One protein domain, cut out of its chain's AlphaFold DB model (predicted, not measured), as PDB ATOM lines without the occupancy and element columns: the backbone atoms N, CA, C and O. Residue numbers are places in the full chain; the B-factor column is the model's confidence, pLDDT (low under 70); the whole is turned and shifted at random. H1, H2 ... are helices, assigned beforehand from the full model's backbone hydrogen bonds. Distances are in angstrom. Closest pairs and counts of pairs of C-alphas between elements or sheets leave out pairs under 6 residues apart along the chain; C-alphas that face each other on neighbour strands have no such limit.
ATOM      1  N   VAL A 136     -36.781 -17.307 -37.541       83.56
ATOM      2  CA  VAL A 136     -37.940 -17.117 -38.429       83.56
ATOM      3  C   VAL A 136     -37.939 -15.702 -39.008       83.56
ATOM      4  O   VAL A 136     -37.984 -15.538 -40.224       83.56
ATOM      5  N   ASP A 137     -37.777 -14.689 -38.156       83.50
ATOM      6  CA  ASP A 137     -37.682 -13.286 -38.580       83.50
ATOM      7  C   ASP A 137     -36.417 -13.021 -39.407       83.50
ATOM      8  O   ASP A 137     -36.408 -12.162 -40.288       83.50
ATOM      9  N   LEU A 138     -35.355 -13.797 -39.164       85.00
ATOM     10  CA  LEU A 138     -34.133 -13.774 -39.959       85.00
ATOM     11  C   LEU A 138     -34.377 -14.230 -41.403       85.00
ATOM     12  O   LEU A 138     -33.940 -13.554 -42.333       85.00
ATOM     13  N   THR A 139     -35.086 -15.348 -41.585       83.88
ATOM     14  CA  THR A 139     -35.486 -15.852 -42.905       83.88
ATOM     15  C   THR A 139     -36.452 -14.887 -43.586       83.88
ATOM     16  O   THR A 139     -36.244 -14.554 -44.745       83.88
ATOM     17  N   ILE A 140     -37.431 -14.338 -42.856       83.56
ATOM     18  CA  ILE A 140     -38.348 -13.315 -43.387       83.56
ATOM     19  C   ILE A 140     -37.576 -12.072 -43.863       83.56
ATOM     20  O   ILE A 140     -37.890 -11.528 -44.921       83.56
ATOM     21  N   LEU A 141     -36.549 -11.624 -43.129       84.56
ATOM     22  CA  LEU A 141     -35.692 -10.515 -43.564       84.56
ATOM     23  C   LEU A 141     -34.901 -10.865 -44.834       84.56
ATOM     24  O   LEU A 141     -34.788 -10.022 -45.726       84.56
ATOM     25  N   GLU A 142     -34.337 -12.072 -44.919       84.69
ATOM     26  CA  GLU A 142     -33.578 -12.534 -46.088       84.69
ATOM     27  C   GLU A 142     -34.484 -12.626 -47.328       84.69
ATOM     28  O   GLU A 142     -34.176 -12.005 -48.347       84.69
ATOM     29  N   ASP A 143     -35.659 -13.249 -47.204       84.44
ATOM     30  CA  ASP A 143     -36.675 -13.346 -48.259       84.44
ATOM     31  C   ASP A 143     -37.161 -11.963 -48.725       84.44
ATOM     32  O   ASP A 143     -37.197 -11.696 -49.928       84.44
ATOM     33  N   LYS A 144     -37.461 -11.034 -47.798       82.62
ATOM     34  CA  LYS A 144     -37.821  -9.641 -48.142       82.62
ATOM     35  C   LYS A 144     -36.680  -8.917 -48.865       82.62
ATOM     36  O   LYS A 144     -36.926  -8.203 -49.832       82.62
ATOM     37  N   THR A 145     -35.430  -9.119 -48.442       83.44
ATOM     38  CA  THR A 145     -34.246  -8.477 -49.052       83.44
ATOM     39  C   THR A 145     -33.918  -9.036 -50.444       83.44
ATOM     40  O   THR A 145     -33.319  -8.336 -51.263       83.44
ATOM     41  N   LEU A 146     -34.292 -10.288 -50.724       83.44
ATOM     42  CA  LEU A 146     -34.142 -10.922 -52.037       83.44
ATOM     43  C   LEU A 146     -35.310 -10.591 -52.980       83.44
ATOM     44  O   LEU A 146     -35.082 -10.353 -54.166       83.44
ATOM     45  N   GLY A 147     -36.541 -10.568 -52.462       80.00
ATOM     46  CA  GLY A 147     -37.761 -10.339 -53.238       80.00
ATOM     47  C   GLY A 147     -38.045  -8.871 -53.568       80.00
ATOM     48  O   GLY A 147     -38.493  -8.580 -54.677       80.00
ATOM     49  N   ASP A 148     -37.765  -7.944 -52.645       82.31
ATOM     50  CA  ASP A 148     -38.075  -6.520 -52.808       82.31
ATOM     51  C   ASP A 148     -36.813  -5.637 -52.845       82.31
ATOM     52  O   ASP A 148     -36.074  -5.457 -51.870       82.31
ATOM     53  N   LYS A 149     -36.592  -5.025 -54.013       82.00
ATOM     54  CA  LYS A 149     -35.489  -4.090 -54.263       82.00
ATOM     55  C   LYS A 149     -35.673  -2.754 -53.543       82.00
ATOM     56  O   LYS A 149     -34.668  -2.152 -53.169       82.00
ATOM     57  N   ILE A 150     -36.907  -2.289 -53.350       81.31
ATOM     58  CA  ILE A 150     -37.212  -1.022 -52.673       81.31
ATOM     59  C   ILE A 150     -36.924  -1.188 -51.181       81.31
ATOM     60  O   ILE A 150     -36.120  -0.435 -50.630       81.31
ATOM     61  N   PHE A 151     -37.453  -2.247 -50.557       83.44
ATOM     62  CA  PHE A 151     -37.103  -2.633 -49.187       83.44
ATOM     63  C   PHE A 151     -35.583  -2.764 -48.986       83.44
ATOM     64  O   PHE A 151     -35.028  -2.177 -48.055       83.44
ATOM     65  N   LYS A 152     -34.880  -3.460 -49.891       83.25
ATOM     66  CA  LYS A 152     -33.412  -3.592 -49.850       83.25
ATOM     67  C   LYS A 152     -32.695  -2.239 -49.899       83.25
ATOM     68  O   LYS A 152     -31.766  -2.019 -49.120       83.25
ATOM     69  N   LEU A 153     -33.098  -1.330 -50.789       83.00
ATOM     70  CA  LEU A 153     -32.501   0.008 -50.897       83.00
ATOM     71  C   LEU A 153     -32.778   0.861 -49.650       83.00
ATOM     72  O   LEU A 153     -31.855   1.507 -49.150       83.00
ATOM     73  N   ASN A 154     -33.994   0.802 -49.105       82.69
ATOM     74  CA  ASN A 154     -34.372   1.489 -47.868       82.69
ATOM     75  C   ASN A 154     -33.565   0.970 -46.668       82.69
ATOM     76  O   ASN A 154     -33.007   1.765 -45.910       82.69
ATOM     77  N   LEU A 155     -33.401  -0.352 -46.542       84.62
ATOM     78  CA  LEU A 155     -32.573  -0.974 -45.506       84.62
ATOM     79  C   LEU A 155     -31.095  -0.568 -45.636       84.62
ATOM     80  O   LEU A 155     -30.454  -0.234 -44.638       84.62
ATOM     81  N   ILE A 156     -30.546  -0.537 -46.857       84.50
ATOM     82  CA  ILE A 156     -29.179  -0.054 -47.114       84.50
ATOM     83  C   ILE A 156     -29.038   1.424 -46.722       84.50
ATOM     84  O   ILE A 156     -28.049   1.787 -46.080       84.50
ATOM     85  N   TYR A 157     -30.015   2.271 -47.061       83.88
ATOM     86  CA  TYR A 157     -30.018   3.688 -46.696       83.88
ATOM     87  C   TYR A 157     -30.032   3.876 -45.172       83.88
ATOM     88  O   TYR A 157     -29.134   4.525 -44.627       83.88
ATOM     89  N   GLU A 158     -30.961   3.224 -44.470       83.75
ATOM     90  CA  GLU A 158     -31.067   3.266 -43.008       83.75
ATOM     91  C   GLU A 158     -29.787   2.795 -42.308       83.75
ATOM     92  O   GLU A 158     -29.335   3.415 -41.343       83.75
ATOM     93  N   LEU A 159     -29.154   1.725 -42.803       86.38
ATOM     94  CA  LEU A 159     -27.887   1.235 -42.259       86.38
ATOM     95  C   LEU A 159     -26.690   2.130 -42.615       86.38
ATOM     96  O   LEU A 159     -25.744   2.199 -41.827       86.38
ATOM     97  N   SER A 160     -26.728   2.863 -43.734       84.56
ATOM     98  CA  SER A 160     -25.672   3.820 -44.107       84.56
ATOM     99  C   SER A 160     -25.560   4.978 -43.104       84.56
ATOM    100  O   SER A 160     -24.453   5.411 -42.770       84.56
ATOM    101  N   CYS A 161     -26.688   5.397 -42.518       82.12
ATOM    102  CA  CYS A 161     -26.747   6.377 -41.433       82.12
ATOM    103  C   CYS A 161     -26.111   5.856 -40.125       82.12
ATOM    104  O   CYS A 161     -25.662   6.640 -39.283       82.12
ATOM    105  N   VAL A 162     -25.998   4.532 -39.945       84.94
ATOM    106  CA  VAL A 162     -25.457   3.867 -38.742       84.94
ATOM    107  C   VAL A 162     -23.920   3.795 -38.791       84.94
ATOM    108  O   VAL A 162     -23.279   2.757 -38.612       84.94
ATOM    109  N   GLY A 163     -23.295   4.951 -39.017       82.62
ATOM    110  CA  GLY A 163     -21.846   5.093 -39.129       82.62
ATOM    111  C   GLY A 163     -21.078   4.899 -37.812       82.62
ATOM    112  O   GLY A 163     -21.625   4.748 -36.714       82.62
ATOM    113  N   GLY A 164     -19.748   4.964 -37.895       84.44
ATOM    114  CA  GLY A 164     -18.855   4.883 -36.739       84.44
ATOM    115  C   GLY A 164     -17.472   5.466 -37.022       84.44
ATOM    116  O   GLY A 164     -17.081   5.624 -38.172       84.44
ATOM    117  N   LYS A 165     -16.696   5.750 -35.964       90.19
ATOM    118  CA  LYS A 165     -15.333   6.325 -36.068       90.19
ATOM    119  C   LYS A 165     -14.341   5.448 -36.852       90.19
ATOM    120  O   LYS A 165     -13.268   5.910 -37.215       90.19
ATOM    121  N   ASN A 166     -14.660   4.168 -37.033       90.75
ATOM    122  CA  ASN A 166     -13.940   3.200 -37.855       90.75
ATOM    123  C   ASN A 166     -14.897   2.062 -38.257       90.75
ATOM    124  O   ASN A 166     -15.947   1.886 -37.633       90.75
ATOM    125  N   ALA A 167     -14.513   1.260 -39.256       87.00
ATOM    126  CA  ALA A 167     -15.338   0.162 -39.775       87.00
ATOM    127  C   ALA A 167     -15.787  -0.826 -38.680       87.00
ATOM    128  O   ALA A 167     -16.953  -1.201 -38.621       87.00
ATOM    129  N   LYS A 168     -14.901  -1.177 -37.736       84.81
ATOM    130  CA  LYS A 168     -15.228  -2.068 -36.605       84.81
ATOM    131  C   LYS A 168     -16.343  -1.505 -35.711       84.81
ATOM    132  O   LYS A 168     -17.175  -2.265 -35.220       84.81
ATOM    133  N   ALA A 169     -16.364  -0.191 -35.487       85.69
ATOM    134  CA  ALA A 169     -17.416   0.477 -34.727       85.69
ATOM    135  C   ALA A 169     -18.724   0.602 -35.525       85.69
ATOM    136  O   ALA A 169     -19.784   0.439 -34.928       85.69
ATOM    137  N   ALA A 170     -18.653   0.849 -36.838       89.62
ATOM    138  CA  ALA A 170     -19.824   0.877 -37.719       89.62
ATOM    139  C   ALA A 170     -20.509  -0.500 -37.770       89.62
ATOM    140  O   ALA A 170     -21.665  -0.616 -37.380       89.62
ATOM    141  N   VAL A 171     -19.764  -1.570 -38.085       88.44
ATOM    142  CA  VAL A 171     -20.281  -2.954 -38.094       88.44
ATOM    143  C   VAL A 171     -20.900  -3.332 -36.746       88.44
ATOM    144  O   VAL A 171     -21.991  -3.890 -36.715       88.44
ATOM    145  N   LYS A 172     -20.263  -2.982 -35.615       87.12
ATOM    146  CA  LYS A 172     -20.843  -3.250 -34.288       87.12
ATOM    147  C   LYS A 172     -22.175  -2.515 -34.067       87.12
ATOM    148  O   LYS A 172     -23.058  -3.073 -33.423       87.12
ATOM    149  N   ARG A 173     -22.313  -1.278 -34.554       90.12
ATOM    150  CA  ARG A 173     -23.547  -0.483 -34.424       90.12
ATOM    151  C   ARG A 173     -24.659  -1.005 -35.329       90.12
ATOM    152  O   ARG A 173     -25.765  -1.176 -34.840       90.12
ATOM    153  N   ILE A 174     -24.344  -1.315 -36.587       89.56
ATOM    154  CA  ILE A 174     -25.257  -1.950 -37.548       89.56
ATOM    155  C   ILE A 174     -25.809  -3.252 -36.958       89.56
ATOM    156  O   ILE A 174     -27.017  -3.406 -36.822       89.56
ATOM    157  N   MET A 175     -24.929  -4.141 -36.492       87.50
ATOM    158  CA  MET A 175     -25.322  -5.426 -35.904       87.50
ATOM    159  C   MET A 175     -26.197  -5.273 -34.654       87.50
ATOM    160  O   MET A 175     -27.151  -6.020 -34.495       87.50
ATOM    161  N   ALA A 176     -25.914  -4.288 -33.795       86.44
ATOM    162  CA  ALA A 176     -26.731  -3.996 -32.613       86.44
ATOM    163  C   ALA A 176     -28.063  -3.281 -32.925       86.44
ATOM    164  O   ALA A 176     -28.901  -3.175 -32.036       86.44
ATOM    165  N   LYS A 177     -28.246  -2.759 -34.149       86.88
ATOM    166  CA  LYS A 177     -29.521  -2.207 -34.637       86.88
ATOM    167  C   LYS A 177     -30.364  -3.290 -35.329       86.88
ATOM    168  O   LYS A 177     -31.583  -3.235 -35.257       86.88
ATOM    169  N   LEU A 178     -29.714  -4.270 -35.966       88.31
ATOM    170  CA  LEU A 178     -30.366  -5.385 -36.661       88.31
ATOM    171  C   LEU A 178     -30.794  -6.531 -35.737       88.31
ATOM    172  O   LEU A 178     -31.840  -7.126 -35.971       88.31
ATOM    173  N   PHE A 179     -30.002  -6.852 -34.711       88.00
ATOM    174  CA  PHE A 179     -30.163  -8.070 -33.913       88.00
ATOM    175  C   PHE A 179     -30.135  -7.791 -32.413       88.00
ATOM    176  O   PHE A 179     -29.367  -6.948 -31.936       88.00
ATOM    177  N   THR A 180     -30.905  -8.559 -31.643       88.00
ATOM    178  CA  THR A 180     -30.790  -8.544 -30.183       88.00
ATOM    179  C   THR A 180     -29.441  -9.114 -29.743       88.00
ATOM    180  O   THR A 180     -28.843  -9.974 -30.398       88.00
ATOM    181  N   ASN A 181     -28.945  -8.671 -28.581       86.00
ATOM    182  CA  ASN A 181     -27.734  -9.251 -27.984       86.00
ATOM    183  C   ASN A 181     -27.900 -10.758 -27.695       86.00
ATOM    184  O   ASN A 181     -26.919 -11.507 -27.721       86.00
ATOM    185  N   ASP A 182     -29.138 -11.190 -27.442       85.25
ATOM    186  CA  ASP A 182     -29.496 -12.574 -27.149       85.25
ATOM    187  C   ASP A 182     -29.583 -13.467 -28.392       85.25
ATOM    188  O   ASP A 182     -29.312 -14.661 -28.293       85.25
ATOM    189  N   PHE A 183     -29.817 -12.903 -29.573       82.94
ATOM    190  CA  PHE A 183     -29.617 -13.621 -30.828       82.94
ATOM    191  C   PHE A 183     -28.134 -13.628 -31.238       82.94
ATOM    192  O   PHE A 183     -27.535 -14.674 -31.505       82.94
ATOM    193  N   LEU A 184     -27.471 -12.466 -31.156       81.38
ATOM    194  CA  LEU A 184     -26.052 -12.282 -31.497       81.38
ATOM    195  C   LEU A 184     -25.096 -13.222 -30.747       81.38
ATOM    196  O   LEU A 184     -24.056 -13.597 -31.292       81.38
ATOM    197  N   LYS A 185     -25.421 -13.617 -29.509       82.31
ATOM    198  CA  LYS A 185     -24.591 -14.538 -28.712       82.31
ATOM    199  C   LYS A 185     -24.533 -15.965 -29.280       82.31
ATOM    200  O   LYS A 185     -23.617 -16.694 -28.893       82.31
ATOM    201  N   GLU A 186     -25.427 -16.372 -30.183       79.12
ATOM    202  CA  GLU A 186     -25.389 -17.697 -30.833       79.12
ATOM    203  C   GLU A 186     -24.426 -17.747 -32.037       79.12
ATOM    204  O   GLU A 186     -23.889 -18.811 -32.375       79.12
ATOM    205  N   TYR A 187     -24.148 -16.585 -32.639       78.56
ATOM    206  CA  TYR A 187     -23.376 -16.432 -33.870       78.56
ATOM    207  C   TYR A 187     -21.912 -16.044 -33.615       78.56
ATOM    208  O   TYR A 187     -21.534 -15.490 -32.580       78.56
ATOM    209  N   SER A 188     -21.055 -16.328 -34.598       75.75
ATOM    210  CA  SER A 188     -19.653 -15.903 -34.625       75.75
ATOM    211  C   SER A 188     -19.368 -15.008 -35.827       75.75
ATOM    212  O   SER A 188     -19.625 -15.382 -36.971       75.75
ATOM    213  N   PHE A 189     -18.767 -13.844 -35.569       71.62
ATOM    214  CA  PHE A 189     -18.307 -12.911 -36.605       71.62
ATOM    215  C   PHE A 189     -17.083 -13.409 -37.386       71.62
ATOM    216  O   PHE A 189     -16.871 -12.990 -38.516       71.62
ATOM    217  N   SER A 190     -16.253 -14.268 -36.782       65.50
ATOM    218  CA  SER A 190     -14.960 -14.689 -37.349       65.50
ATOM    219  C   SER A 190     -14.733 -16.203 -37.336       65.50
ATOM    220  O   SER A 190     -13.606 -16.659 -37.509       65.50
ATOM    221  N   GLY A 191     -15.781 -16.996 -37.091       62.28
ATOM    222  CA  GLY A 191     -15.715 -18.462 -37.126       62.28
ATOM    223  C   GLY A 191     -14.893 -19.115 -36.007       62.28
ATOM    224  O   GLY A 191     -14.598 -20.305 -36.086       62.28
ATOM    225  N   ARG A 192     -14.504 -18.382 -34.950       55.91
ATOM    226  CA  ARG A 192     -13.720 -18.973 -33.849       55.91
ATOM    227  C   ARG A 192     -14.556 -20.013 -33.080       55.91
ATOM    228  O   ARG A 192     -15.721 -19.768 -32.768       55.91
ATOM    229  N   LYS A 193     -13.933 -21.167 -32.814       54.59
ATOM    230  CA  LYS A 193     -14.525 -22.425 -32.314       54.59
ATOM    231  C   LYS A 193     -15.404 -22.218 -31.065       54.59
ATOM    232  O   LYS A 193     -14.958 -21.581 -30.117       54.59
ATOM    233  N   GLY A 194     -16.615 -22.793 -31.057       62.06
ATOM    234  CA  GLY A 194     -17.534 -22.789 -29.899       62.06
ATOM    235  C   GLY A 194     -18.865 -22.035 -30.069       62.06
ATOM    236  O   GLY A 194     -19.583 -21.858 -29.090       62.06
ATOM    237  N   LYS A 195     -19.212 -21.582 -31.281       65.88
ATOM    238  CA  LYS A 195     -20.524 -20.995 -31.622       65.88
ATOM    239  C   LYS A 195     -21.227 -21.840 -32.681       65.88
ATOM    240  O   LYS A 195     -20.546 -22.474 -33.484       65.88
ATOM    241  N   LYS A 196     -22.565 -21.856 -32.668       61.59
ATOM    242  CA  LYS A 196     -23.376 -22.743 -33.524       61.59
ATOM    243  C   LYS A 196     -23.401 -22.296 -34.988       61.59
ATOM    244  O   LYS A 196     -23.410 -23.145 -35.870       61.59
ATOM    245  N   LYS A 197     -23.421 -20.981 -35.243       66.06
ATOM    246  CA  LYS A 197     -23.568 -20.393 -36.585       66.06
ATOM    247  C   LYS A 197     -22.514 -19.315 -36.859       66.06
ATOM    248  O   LYS A 197     -21.942 -18.730 -35.935       66.06
ATOM    249  N   VAL A 198     -22.242 -19.047 -38.136       64.69
ATOM    250  CA  VAL A 198     -21.266 -18.042 -38.592       64.69
ATOM    251  C   VAL A 198     -21.963 -17.071 -39.540       64.69
ATOM    252  O   VAL A 198     -22.566 -17.506 -40.515       64.69
ATOM    253  N   PHE A 199     -21.830 -15.761 -39.303       66.62
ATOM    254  CA  PHE A 199     -22.492 -14.724 -40.118       66.62
ATOM    255  C   PHE A 199     -22.094 -14.728 -41.605       66.62
ATOM    256  O   PHE A 199     -22.796 -14.152 -42.423       66.62
ATOM    257  N   ARG A 200     -21.012 -15.418 -41.987       63.22
ATOM    258  CA  ARG A 200     -20.644 -15.643 -43.396       63.22
ATOM    259  C   ARG A 200     -21.708 -16.425 -44.188       63.22
ATOM    260  O   ARG A 200     -21.672 -16.389 -45.409       63.22
ATOM    261  N   SER A 201     -22.619 -17.131 -43.514       58.81
ATOM    262  CA  SER A 201     -23.704 -17.869 -44.170       58.81
ATOM    263  C   SER A 201     -24.880 -16.991 -44.624       58.81
ATOM    264  O   SER A 201     -25.779 -17.525 -45.257       58.81
ATOM    265  N   PHE A 202     -24.890 -15.694 -44.292       60.56
ATOM    266  CA  PHE A 202     -25.934 -14.751 -44.708       60.56
ATOM    267  C   PHE A 202     -25.790 -14.418 -46.195       60.56
ATOM    268  O   PHE A 202     -24.746 -13.887 -46.591       60.56
TER     269      PHE A 202
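This is residues 136 to 202 of the 208 residues of the protein "DUF4806 domain-containing protein" of Schizaphis graminum (UniProt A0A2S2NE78). Three helices of equal residue number, H1, H2 and H3, follow one another round an open frame with few contacts: H1 and H2 meet at a corner, and H3 folds back steeply beside the end of H2. The short H4 follows H3, and a long loop, residues 185 to 202, makes the side of the frame away from H2 and has a short parallel pairing of residues 187 to 188 with residues 197 to 198. The 67 printed residues have four named helices, in the order H1, H2, H3, H4, and no named strand; the class is all helix. The whole is only just compact, close to loose, with a radius of gyration of the C-alphas of 13.1 A, and spans 37 by 32 by 18 A.

H2, residues 149 to 160, and H1, residues 136 to 147, touch only at the corner by their tight link, with residues 144 to 146 of H1 and 151 to 152 of H2. Their closest C-alphas, those of Thr 145 and Lys 152, are 5.0 A apart. They stand at a steep tilt of 66 degrees and run opposite ways. H3, residues 167 to 178, is close to H2 but not clearly touching it: their closest C-alphas, those of Leu 159 and Ile 174, are 6.3 A apart. These two run opposite ways at a steep tilt of 54 degrees. H4, residues 181 to 184, and H3 meet only through their link. H1 and H3 are apart, and H4 is apart from H1 and from H2. In H1, H2 and H3 every O i to N i+4 pair is within hydrogen-bond range; H4 is too short for such a pair, and its one O i to N i+3 pair is not within range.

H1 begins with C-alpha 136 at (-37.940, -17.117, -38.429) and measures 16.3 A from first to last C-alpha. H2 measures 16.2 A and H3 16.3 A; C-alpha 167, where H3 begins, is at (-15.338, 0.162, -39.775). H4 measures 4.9 A and ends with C-alpha 184 at (-26.052, -12.282, -31.497).

The two C-alphas farthest apart, those of Ile 150 and Lys 193, are 37.2 A from each other, while those of Val 136 and Phe 202 are 13.8 A apart. The printed part has no cut. The links from H1 to H2 and from H3 to H4 are tight, the link from H2 to H3 is short, and no link is long. The mean pLDDT of the printed part is 80.0, and residues 190 to 202 are under 70.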